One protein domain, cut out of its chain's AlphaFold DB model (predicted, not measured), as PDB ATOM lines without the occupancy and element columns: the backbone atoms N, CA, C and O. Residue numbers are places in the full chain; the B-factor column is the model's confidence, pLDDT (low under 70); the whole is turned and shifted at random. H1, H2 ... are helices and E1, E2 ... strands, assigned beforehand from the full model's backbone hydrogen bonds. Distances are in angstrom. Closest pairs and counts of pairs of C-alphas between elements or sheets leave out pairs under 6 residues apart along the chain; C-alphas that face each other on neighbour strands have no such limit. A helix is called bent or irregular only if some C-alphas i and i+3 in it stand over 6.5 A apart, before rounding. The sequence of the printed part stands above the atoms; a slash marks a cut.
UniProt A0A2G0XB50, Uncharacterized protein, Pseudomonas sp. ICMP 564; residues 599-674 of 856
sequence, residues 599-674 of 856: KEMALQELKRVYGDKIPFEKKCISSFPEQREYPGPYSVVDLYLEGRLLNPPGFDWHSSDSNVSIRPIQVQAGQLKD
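What this domain is: This is residues 599 to 674 of the 856 residues of an uncharacterized protein of Pseudomonas sp. ICMP 564 (UniProt A0A2G0XB50). A short helix, H2, lies in the middle, with the longer helix H1 at one end of the model and a small ribbon of two strands, E1 and E2, towards the other end. H3 spans one side, its first residue near E2 and its last near the end of H1, and loops make up much of the rest. The printed part has 76 residues with three named helices and two named strands, in the order H1, E1, H2, E2, H3; the sheet, E1 - E2, is antiparallel. The class is mixed, helices and strands, with under half of the residues in named elements. The whole is compact, with a radius of gyration of the C-alphas of 11.4 A, and spans 32 by 24 by 21 A.

How they stand to each other: H1, residues 599 to 610, touches H2, residues 636 to 641, with its residues 599 to 603 alone; the closest C-alphas, those of Ala 602 and Val 637, are 6.4 A apart. These two helices run opposite ways at a steep tilt of 60 degrees. H1 also only just touches H3, residues 662 to 671, with 3 pairs of C-alphas within 8 A, made by residues 609 to 610 of H1 alone. The closest are those of Val 609 and Gln 671, 7.0 A apart, and the helices stand about perpendicular, at 84 degrees. E1, residues 621 to 624, and E2, residues 652 to 655, are antiparallel neighbours, with 141 degrees between their directions. N 622 and O 654 are within hydrogen-bond range at 2.9 A, and so are N 652 and O 624 at 3.2 A. The closest C-alphas of E1 and H2, those of Ile 621 and Val 636, are 7.6 A apart. H2 and H3 are close but not clearly touching: the closest C-alphas, those of Val 636 and Ile 662, are 7.9 A apart. They run the same way at a tilt of 38 degrees, only just steep. The closest C-alphas of E2 and H3 are those of Ser 655 and Ile 662, 6.3 A apart. H1 and E2 are apart. In H1 and H2 every O i to N i+4 pair is within hydrogen-bond range; in H3 4 of 6 are.

Where its parts are: H1 begins at C-alpha 599, at (40.092, 74.988, 288.413), and measures 16.1 A from first to last C-alpha. E1 measures 9.5 A, H2 8.6 A, beginning at C-alpha 636, at (34.929, 80.772, 295.988), and E2 10.1 A. H3 measures 15.1 A and ends at C-alpha 671, at (47.149, 79.523, 304.050); it is irregular, with C-alphas 667 and 670 7.3 A apart.

The domain as a whole: The two C-alphas farthest apart are those of Arg 608 and Arg 628, at 33.0 A. The printed part has no cut. The link from E1 to H2, 11 residues, is long; those from H1 to E1, H2 to E2 and E2 to H3 are short. The mean pLDDT of the printed part is 90.8, and no printed residue is under 70.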
ATOM      1  N   LYS A 599      41.290  75.232 287.615       91.56
ATOM      2  CA  LYS A 599      40.092  74.988 288.413       91.56
ATOM      3  C   LYS A 599      40.263  73.794 289.351       91.56
ATOM      4  O   LYS A 599      39.956  73.910 290.533       91.56
ATOM      5  N   GLU A 600      40.762  72.667 288.847       92.62
ATOM      6  CA  GLU A 600      40.966  71.460 289.663       92.62
ATOM      7  C   GLU A 600      42.044  71.681 290.725       92.62
ATOM      8  O   GLU A 600      41.832  71.338 291.888       92.62
ATOM      9  N   MET A 601      43.146  72.349 290.363       93.00
ATOM     10  CA  MET A 601      44.198  72.738 291.308       93.00
ATOM     11  C   MET A 601      43.656  73.662 292.409       93.00
ATOM     12  O   MET A 601      43.948  73.461 293.587       93.00
ATOM     13  N   ALA A 602      42.831  74.650 292.045       94.19
ATOM     14  CA  ALA A 602      42.190  75.545 293.005       94.19
ATOM     15  C   ALA A 602      41.253  74.791 293.951       94.19
ATOM     16  O   ALA A 602      41.296  75.011 295.158       94.19
ATOM     17  N   LEU A 603      40.445  73.868 293.428       95.25
ATOM     18  CA  LEU A 603      39.558  73.039 294.240       95.25
ATOM     19  C   LEU A 603      40.322  72.140 295.206       95.25
ATOM     20  O   LEU A 603      39.954  72.067 296.375       95.25
ATOM     21  N   GLN A 604      41.381  71.476 294.745       94.75
ATOM     22  CA  GLN A 604      42.204  70.616 295.592       94.75
ATOM     23  C   GLN A 604      42.838  71.409 296.743       94.75
ATOM     24  O   GLN A 604      42.839  70.951 297.885       94.75
ATOM     25  N   GLU A 605      43.327  72.617 296.464       95.56
ATOM     26  CA  GLU A 605      43.939  73.481 297.473       95.56
ATOM     27  C   GLU A 605      42.908  74.058 298.459       95.56
ATOM     28  O   GLU A 605      43.147  74.050 299.667       95.56
ATOM     29  N   LEU A 606      41.728  74.469 297.981       95.50
ATOM     30  CA  LEU A 606      40.619  74.884 298.847       95.50
ATOM     31  C   LEU A 606      40.180  73.736 299.771       95.50
ATOM     32  O   LEU A 606      40.042  73.928 300.977       95.50
ATOM     33  N   LYS A 607      40.038  72.519 299.243       96.12
ATOM     34  CA  LYS A 607      39.686  71.327 300.030       96.12
ATOM     35  C   LYS A 607      40.747  70.971 301.067       96.12
ATOM     36  O   LYS A 607      40.406  70.601 302.187       96.12
ATOM     37  N   ARG A 608      42.031  71.138 300.738       95.25
ATOM     38  CA  ARG A 608      43.141  70.930 301.679       95.25
ATOM     39  C   ARG A 608      43.062  71.870 302.885       95.25
ATOM     40  O   ARG A 608      43.372  71.443 303.993       95.25
ATOM     41  N   VAL A 609      42.701  73.138 302.671       94.88
ATOM     42  CA  VAL A 609      42.663  74.155 303.738       94.88
ATOM     43  C   VAL A 609      41.353  74.112 304.526       94.88
ATOM     44  O   VAL A 609      41.376  74.198 305.750       94.88
ATOM     45  N   TYR A 610      40.219  73.949 303.846       93.62
ATOM     46  CA  TYR A 610      38.894  74.141 304.444       93.62
ATOM     47  C   TYR A 610      38.055  72.853 304.557       93.62
ATOM     48  O   TYR A 610      36.965  72.877 305.134       93.62
ATOM     49  N   GLY A 611      38.535  71.729 304.021       93.06
ATOM     50  CA  GLY A 611      37.805  70.462 303.939       93.06
ATOM     51  C   GLY A 611      36.808  70.387 302.775       93.06
ATOM     52  O   GLY A 611      36.555  71.356 302.064       93.06
ATOM     53  N   ASP A 612      36.206  69.210 302.589       93.94
ATOM     54  CA  ASP A 612      35.386  68.886 301.407       93.94
ATOM     55  C   ASP A 612      33.905  69.290 301.496       93.94
ATOM     56  O   ASP A 612      33.152  69.100 300.542       93.94
ATOM     57  N   LYS A 613      33.449  69.820 302.637       93.38
ATOM     58  CA  LYS A 613      32.014  70.062 302.885       93.38
ATOM     59  C   LYS A 613      31.486  71.370 302.288       93.38
ATOM     60  O   LYS A 613      30.272  71.536 302.195       93.38
ATOM     61  N   ILE A 614      32.364  72.299 301.916       93.94
ATOM     62  CA  ILE A 614      31.966  73.602 301.374       93.94
ATOM     63  C   ILE A 614      31.753  73.469 299.857       93.94
ATOM     64  O   ILE A 614      32.647  72.992 299.155       93.94
ATOM     65  N   PRO A 615      30.613  73.925 299.304       95.19
ATOM     66  CA  PRO A 615      30.371  73.886 297.865       95.19
ATOM     67  C   PRO A 615      31.106  75.039 297.154       95.19
ATOM     68  O   PRO A 615      30.492  76.008 296.711       95.19
ATOM     69  N   PHE A 616      32.436  74.938 297.037       96.25
ATOM     70  CA  PHE A 616      33.321  76.012 296.547       96.25
ATOM     71  C   PHE A 616      33.007  76.526 295.137       96.25
ATOM     72  O   PHE A 616      33.358  77.660 294.821       96.25
ATOM     73  N   GLU A 617      32.366  75.711 294.298       96.00
ATOM     74  CA  GLU A 617      31.997  76.054 292.916       96.00
ATOM     75  C   GLU A 617      30.640  76.757 292.810       96.00
ATOM     76  O   GLU A 617      30.268  77.239 291.737       96.00
ATOM     77  N   LYS A 618      29.869  76.815 293.901       96.19
ATOM     78  CA  LYS A 618      28.538  77.413 293.870       96.19
ATOM     79  C   LYS A 618      28.653  78.924 293.692       96.19
ATOM     80  O   LYS A 618      29.192  79.623 294.548       96.19
ATOM     81  N   LYS A 619      28.104  79.429 292.586       96.19
ATOM     82  CA  LYS A 619      28.040  80.861 292.278       96.19
ATOM     83  C   LYS A 619      26.991  81.551 293.144       96.19
ATOM     84  O   LYS A 619      25.820  81.602 292.781       96.19
ATOM     85  N   CYS A 620      27.407  82.032 294.309       95.31
ATOM     86  CA  CYS A 620      26.524  82.636 295.311       95.31
ATOM     87  C   CYS A 620      27.101  83.900 295.963       95.31
ATOM     88  O   CYS A 620      26.455  84.447 296.857       95.31
ATOM     89  N   ILE A 621      28.275  84.369 295.520       93.88
ATOM     90  CA  ILE A 621      29.009  85.478 296.134       93.88
ATOM     91  C   ILE A 621      28.948  86.728 295.250       93.88
ATOM     92  O   ILE A 621      29.408  86.701 294.114       93.88
ATOM     93  N   SER A 622      28.454  87.843 295.775       93.12
ATOM     94  CA  SER A 622      28.366  89.125 295.060       93.12
ATOM     95  C   SER A 622      29.056  90.239 295.846       93.12
ATOM     96  O   SER A 622      29.261  90.122 297.054       93.12
ATOM     97  N   SER A 623      29.447  91.320 295.170       90.88
ATOM     98  CA  SER A 623      30.016  92.510 295.817       90.88
ATOM     99  C   SER A 623      28.963  93.241 296.655       90.88
ATOM    100  O   SER A 623      27.827  93.390 296.199       90.88
ATOM    101  N   PHE A 624      29.344  93.764 297.819       83.81
ATOM    102  CA  PHE A 624      28.520  94.651 298.634       83.81
ATOM    103  C   PHE A 624      29.312  95.905 299.064       83.81
ATOM    104  O   PHE A 624      30.352  95.768 299.717       83.81
ATOM    105  N   PRO A 625      28.834  97.127 298.748       86.38
ATOM    106  CA  PRO A 625      27.687  97.429 297.878       86.38
ATOM    107  C   PRO A 625      27.917  96.956 296.430       86.38
ATOM    108  O   PRO A 625      29.058  96.704 296.042       86.38
ATOM    109  N   GLU A 626      26.843  96.813 295.644       85.88
ATOM    110  CA  GLU A 626      26.911  96.331 294.254       85.88
ATOM    111  C   GLU A 626      27.877  97.159 293.395       85.88
ATOM    112  O   GLU A 626      27.819  98.390 293.380       85.88
ATOM    113  N   GLN A 627      28.744  96.473 292.645       86.56
ATOM    114  CA  GLN A 627      29.723  97.090 291.758       86.56
ATOM    115  C   GLN A 627      29.472  96.676 290.311       86.56
ATOM    116  O   GLN A 627      29.490  95.494 289.972       86.56
ATOM    117  N   ARG A 628      29.319  97.658 289.418       86.88
ATOM    118  CA  ARG A 628      29.066  97.415 287.987       86.88
ATOM    119  C   ARG A 628      30.191  96.628 287.302       86.88
ATOM    120  O   ARG A 628      29.934  95.883 286.362       86.88
ATOM    121  N   GLU A 629      31.424  96.796 287.773       84.69
ATOM    122  CA  GLU A 629      32.611  96.099 287.258       84.69
ATOM    123  C   GLU A 629      32.729  94.650 287.767       84.69
ATOM    124  O   GLU A 629      33.509  93.868 287.222       84.69
ATOM    125  N   TYR A 630      31.926  94.272 288.769       86.00
ATOM    126  CA  TYR A 630      31.934  92.952 289.404       86.00
ATOM    127  C   TYR A 630      30.508  92.386 289.491       86.00
ATOM    128  O   TYR A 630      29.972  92.224 290.588       86.00
ATOM    129  N   PRO A 631      29.870  92.074 288.344       85.69
ATOM    130  CA  PRO A 631      28.437  91.778 288.285       85.69
ATOM    131  C   PRO A 631      28.014  90.525 289.069       85.69
ATOM    132  O   PRO A 631      26.840  90.407 289.409       85.69
ATOM    133  N   GLY A 632      28.943  89.606 289.373       82.88
ATOM    134  CA  GLY A 632      28.655  88.372 290.109       82.88
ATOM    135  C   GLY A 632      27.493  87.548 289.515       82.88
ATOM    136  O   GLY A 632      27.112  87.741 288.359       82.88
ATOM    137  N   PRO A 633      26.930  86.596 290.279       91.69
ATOM    138  CA  PRO A 633      27.537  85.994 291.459       91.69
ATOM    139  C   PRO A 633      28.744  85.115 291.077       91.69
ATOM    140  O   PRO A 633      28.729  84.373 290.092       91.69
ATOM    141  N   TYR A 634      29.790  85.191 291.887       94.31
ATOM    142  CA  TYR A 634      31.017  84.407 291.823       94.31
ATOM    143  C   TYR A 634      30.939  83.186 292.741       94.31
ATOM    144  O   TYR A 634      30.148  83.130 293.690       94.31
ATOM    145  N   SER A 635      31.779  82.199 292.463       95.44
ATOM    146  CA  SER A 635      32.101  81.113 293.386       95.44
ATOM    147  C   SER A 635      33.376  81.421 294.186       95.44
ATOM    148  O   SER A 635      34.117  82.351 293.861       95.44
ATOM    149  N   VAL A 636      33.666  80.636 295.230       95.00
ATOM    150  CA  VAL A 636      34.929  80.772 295.988       95.00
ATOM    151  C   VAL A 636      36.121  80.487 295.074       95.00
ATOM    152  O   VAL A 636      37.143  81.165 295.167       95.00
ATOM    153  N   VAL A 637      35.971  79.523 294.159       95.31
ATOM    154  CA  VAL A 637      36.985  79.194 293.148       95.31
ATOM    155  C   VAL A 637      37.254  80.380 292.228       95.31
ATOM    156  O   VAL A 637      38.417  80.701 292.008       95.31
ATOM    157  N   ASP A 638      36.210  81.052 291.732       93.56
ATOM    158  CA  ASP A 638      36.369  82.214 290.846       93.56
ATOM    159  C   ASP A 638      37.156  83.326 291.556       93.56
ATOM    160  O   ASP A 638      38.171  83.802 291.046       93.56
ATOM    161  N   LEU A 639      36.758  83.675 292.787       92.81
ATOM    162  CA  LEU A 639      37.446  84.701 293.574       92.81
ATOM    163  C   LEU A 639      38.893  84.319 293.902       92.81
ATOM    164  O   LEU A 639      39.773  85.181 293.923       92.81
ATOM    165  N   TYR A 640      39.155  83.040 294.167       93.69
ATOM    166  CA  TYR A 640      40.498  82.549 294.451       93.69
ATOM    167  C   TYR A 640      41.397  82.597 293.210       93.69
ATOM    168  O   TYR A 640      42.499  83.143 293.274       93.69
ATOM    169  N   LEU A 641      40.906  82.110 292.066       91.50
ATOM    170  CA  LEU A 641      41.622  82.144 290.789       91.50
ATOM    171  C   LEU A 641      41.878  83.569 290.294       91.50
ATOM    172  O   LEU A 641      42.899  83.820 289.659       91.50
ATOM    173  N   GLU A 642      41.001  84.516 290.604       89.75
ATOM    174  CA  GLU A 642      41.199  85.927 290.265       89.75
ATOM    175  C   GLU A 642      42.097  86.673 291.272       89.75
ATOM    176  O   GLU A 642      42.380  87.856 291.082       89.75
ATOM    177  N   GLY A 643      42.551  86.011 292.346       87.62
ATOM    178  CA  GLY A 643      43.348  86.623 293.418       87.62
ATOM    179  C   GLY A 643      42.559  87.589 294.312       87.62
ATOM    180  O   GLY A 643      43.144  88.302 295.128       87.62
ATOM    181  N   ARG A 644      41.229  87.607 294.176       89.38
ATOM    182  CA  ARG A 644      40.295  88.530 294.840       89.38
ATOM    183  C   ARG A 644      39.726  87.983 296.149       89.38
ATOM    184  O   ARG A 644      39.069  88.722 296.880       89.38
ATOM    185  N   LEU A 645      39.970  86.704 296.449       89.12
ATOM    186  CA  LEU A 645      39.578  86.084 297.715       89.12
ATOM    187  C   LEU A 645      40.391  86.652 298.889       89.12
ATOM    188  O   LEU A 645      39.803  87.045 299.894       89.12
ATOM    189  N   LEU A 646      41.723  86.723 298.743       83.50
ATOM    190  CA  LEU A 646      42.623  87.297 299.754       83.50
ATOM    191  C   LEU A 646      42.614  88.828 299.737       83.50
ATOM    192  O   LEU A 646      42.652  89.449 300.794       83.50
ATOM    193  N   ASN A 647      42.581  89.422 298.542       82.38
ATOM    194  CA  ASN A 647      42.705  90.863 298.343       82.38
ATOM    195  C   ASN A 647      41.439  91.400 297.656       82.38
ATOM    196  O   ASN A 647      41.445  91.612 296.439       82.38
ATOM    197  N   PRO A 648      40.328  91.565 298.397       80.62
ATOM    198  CA  PRO A 648      39.116  92.140 297.837       80.62
ATOM    199  C   PRO A 648      39.370  93.593 297.383       80.62
ATOM    200  O   PRO A 648      40.112  94.320 298.051       80.62
ATOM    201  N   PRO A 649      38.782  94.052 296.263       81.81
ATOM    202  CA  PRO A 649      39.093  95.357 295.680       81.81
ATOM    203  C   PRO A 649      38.343  96.515 296.366       81.81
ATOM    204  O   PRO A 649      37.571  97.235 295.746       81.81
ATOM    205  N   GLY A 650      38.586  96.709 297.666       79.81
ATOM    206  CA  GLY A 650      38.096  97.865 298.432       79.81
ATOM    207  C   GLY A 650      36.617  97.825 298.845       79.81
ATOM    208  O   GLY A 650      36.114  98.822 299.355       79.81
ATOM    209  N   PHE A 651      35.931  96.695 298.654       85.12
ATOM    210  CA  PHE A 651      34.551  96.436 299.090       85.12
ATOM    211  C   PHE A 651      34.400  94.995 299.604       85.12
ATOM    212  O   PHE A 651      35.284  94.162 299.389       85.12
ATOM    213  N   ASP A 652      33.283  94.690 300.270       87.06
ATOM    214  CA  ASP A 652      33.051  93.377 300.875       87.06
ATOM    215  C   ASP A 652      32.438  92.380 299.883       87.06
ATOM    216  O   ASP A 652      31.640  92.730 299.012       87.06
ATOM    217  N   TRP A 653      32.771  91.100 300.051       91.88
ATOM    218  CA  TRP A 653      32.058  90.000 299.404       91.88
ATOM    219  C   TRP A 653      30.917  89.521 300.304       91.88
ATOM    220  O   TRP A 653      31.100  89.327 301.507       91.88
ATOM    221  N   HIS A 654      29.746  89.280 299.721       90.75
ATOM    222  CA  HIS A 654      28.575  88.760 300.419       90.75
ATOM    223  C   HIS A 654      28.092  87.463 299.770       90.75
ATOM    224  O   HIS A 654      27.959  87.399 298.552       90.75
ATOM    225  N   SER A 655      27.811  86.441 300.580       94.25
ATOM    226  CA  SER A 655      27.255  85.172 300.104       94.25
ATOM    227  C   SER A 655      25.755  85.101 300.358       94.25
ATOM    228  O   SER A 655      25.301  85.334 301.475       94.25
ATOM    229  N   SER A 656      25.009  84.715 299.327       93.00
ATOM    230  CA  SER A 656      23.569  84.431 299.392       93.00
ATOM    231  C   SER A 656      23.239  83.028 299.926       93.00
ATOM    232  O   SER A 656      22.068  82.718 300.136       93.00
ATOM    233  N   ASP A 657      24.244  82.174 300.162       93.31
ATOM    234  CA  ASP A 657      24.078  80.818 300.696       93.31
ATOM    235  C   ASP A 657      24.824  80.656 302.026       93.31
ATOM    236  O   ASP A 657      26.045  80.827 302.101       93.31
ATOM    237  N   SER A 658      24.100  80.255 303.073       90.38
ATOM    238  CA  SER A 658      24.658  80.011 304.407       90.38
ATOM    239  C   SER A 658      25.703  78.888 304.440       90.38
ATOM    240  O   SER A 658      26.582  78.903 305.301       90.38
ATOM    241  N   ASN A 659      25.662  77.943 303.491       91.44
ATOM    242  CA  ASN A 659      26.665  76.879 303.354       91.44
ATOM    243  C   ASN A 659      28.005  77.381 302.787       91.44
ATOM    244  O   ASN A 659      28.996  76.652 302.819       91.44
ATOM    245  N   VAL A 660      28.057  78.619 302.280       92.94
ATOM    246  CA  VAL A 660      29.274  79.277 301.780       92.94
ATOM    247  C   VAL A 660      29.482  80.571 302.557       92.94
ATOM    248  O   VAL A 660      29.229  81.673 302.077       92.94
ATOM    249  N   SER A 661      29.940  80.450 303.800       90.38
ATOM    250  CA  SER A 661      30.253  81.615 304.633       90.38
ATOM    251  C   SER A 661      31.602  82.223 304.230       90.38
ATOM    252  O   SER A 661      32.654  81.668 304.537       90.38
ATOM    253  N   ILE A 662      31.581  83.376 303.553       90.38
ATOM    254  CA  ILE A 662      32.782  83.965 302.932       90.38
ATOM    255  C   ILE A 662      33.804  84.518 303.939       90.38
ATOM    256  O   ILE A 662      35.003  84.342 303.745       90.38
ATOM    257  N   ARG A 663      33.358  85.114 305.055       87.62
ATOM    258  CA  ARG A 663      34.261  85.713 306.058       87.62
ATOM    259  C   ARG A 663      35.240  84.696 306.676       87.62
ATOM    260  O   ARG A 663      36.439  84.960 306.631       87.62
ATOM    261  N   PRO A 664      34.798  83.533 307.202       89.12
ATOM    262  CA  PRO A 664      35.719  82.499 307.686       89.12
ATOM    263  C   PRO A 664      36.714  82.022 306.625       89.12
ATOM    264  O   PRO A 664      37.886  81.813 306.934       89.12
ATOM    265  N   ILE A 665      36.260  81.896 305.372       91.69
ATOM    266  CA  ILE A 665      37.115  81.497 304.250       91.69
ATOM    267  C   ILE A 665      38.226  82.538 304.054       91.69
ATOM    268  O   ILE A 665      39.400  82.177 304.040       91.69
ATOM    269  N   GLN A 666      37.887  83.828 303.992       89.94
ATOM    270  CA  GLN A 666      38.867  84.907 303.813       89.94
ATOM    271  C   GLN A 666      39.897  84.986 304.949       89.94
ATOM    272  O   GLN A 666      41.079  85.179 304.678       89.94
ATOM    273  N   VAL A 667      39.487  84.775 306.207       87.75
ATOM    274  CA  VAL A 667      40.397  84.824 307.372       87.75
ATOM    275  C   VAL A 667      41.534  83.805 307.261       87.75
ATOM    276  O   VAL A 667      42.669  84.106 307.621       87.75
ATOM    277  N   GLN A 668      41.258  82.605 306.747       87.81
ATOM    278  CA  GLN A 668      42.276  81.559 306.583       87.81
ATOM    279  C   GLN A 668      42.890  81.530 305.176       87.81
ATOM    280  O   GLN A 668      43.779  80.721 304.918       87.81
ATOM    281  N   ALA A 669      42.476  82.424 304.271       88.50
ATOM    282  CA  ALA A 669      42.921  82.416 302.880       88.50
ATOM    283  C   ALA A 669      44.432  82.651 302.722       88.50
ATOM    284  O   ALA A 669      45.012  82.194 301.744       88.50
ATOM    285  N   GLY A 670      45.103  83.253 303.713       88.00
ATOM    286  CA  GLY A 670      46.571  83.344 303.758       88.00
ATOM    287  C   GLY A 670      47.305  81.992 303.805       88.00
ATOM    288  O   GLY A 670      48.509  81.950 303.575       88.00
ATOM    289  N   GLN A 671      46.603  80.887 304.087       91.25
ATOM    290  CA  GLN A 671      47.149  79.523 304.050       91.25
ATOM    291  C   GLN A 671      47.082  78.880 302.656       91.25
ATOM    292  O   GLN A 671      47.657  77.804 302.455       91.25
ATOM    293  N   LEU A 672      46.355  79.501 301.719       92.38
ATOM    294  CA  LEU A 672      46.225  79.032 300.345       92.38
ATOM    295  C   LEU A 672      47.494  79.355 299.556       92.38
ATOM    296  O   LEU A 672      48.025  80.465 299.611       92.38
ATOM    297  N   LYS A 673      47.960  78.389 298.769       93.50
ATOM    298  CA  LYS A 673      49.064  78.589 297.820       93.50
ATOM    299  C   LYS A 673      48.639  79.480 296.645       93.50
ATOM    300  O   LYS A 673      47.458  79.660 296.373       93.50
ATOM    301  N   ASP A 674      49.595  80.011 295.887       90.44
ATOM    302  CA  ASP A 674      49.291  80.682 294.616       90.44
ATOM    303  C   ASP A 674      49.125  79.640 293.495       90.44
ATOM    304  O   ASP A 674      50.098  79.195 292.879       90.44
TER     305      ASP A 674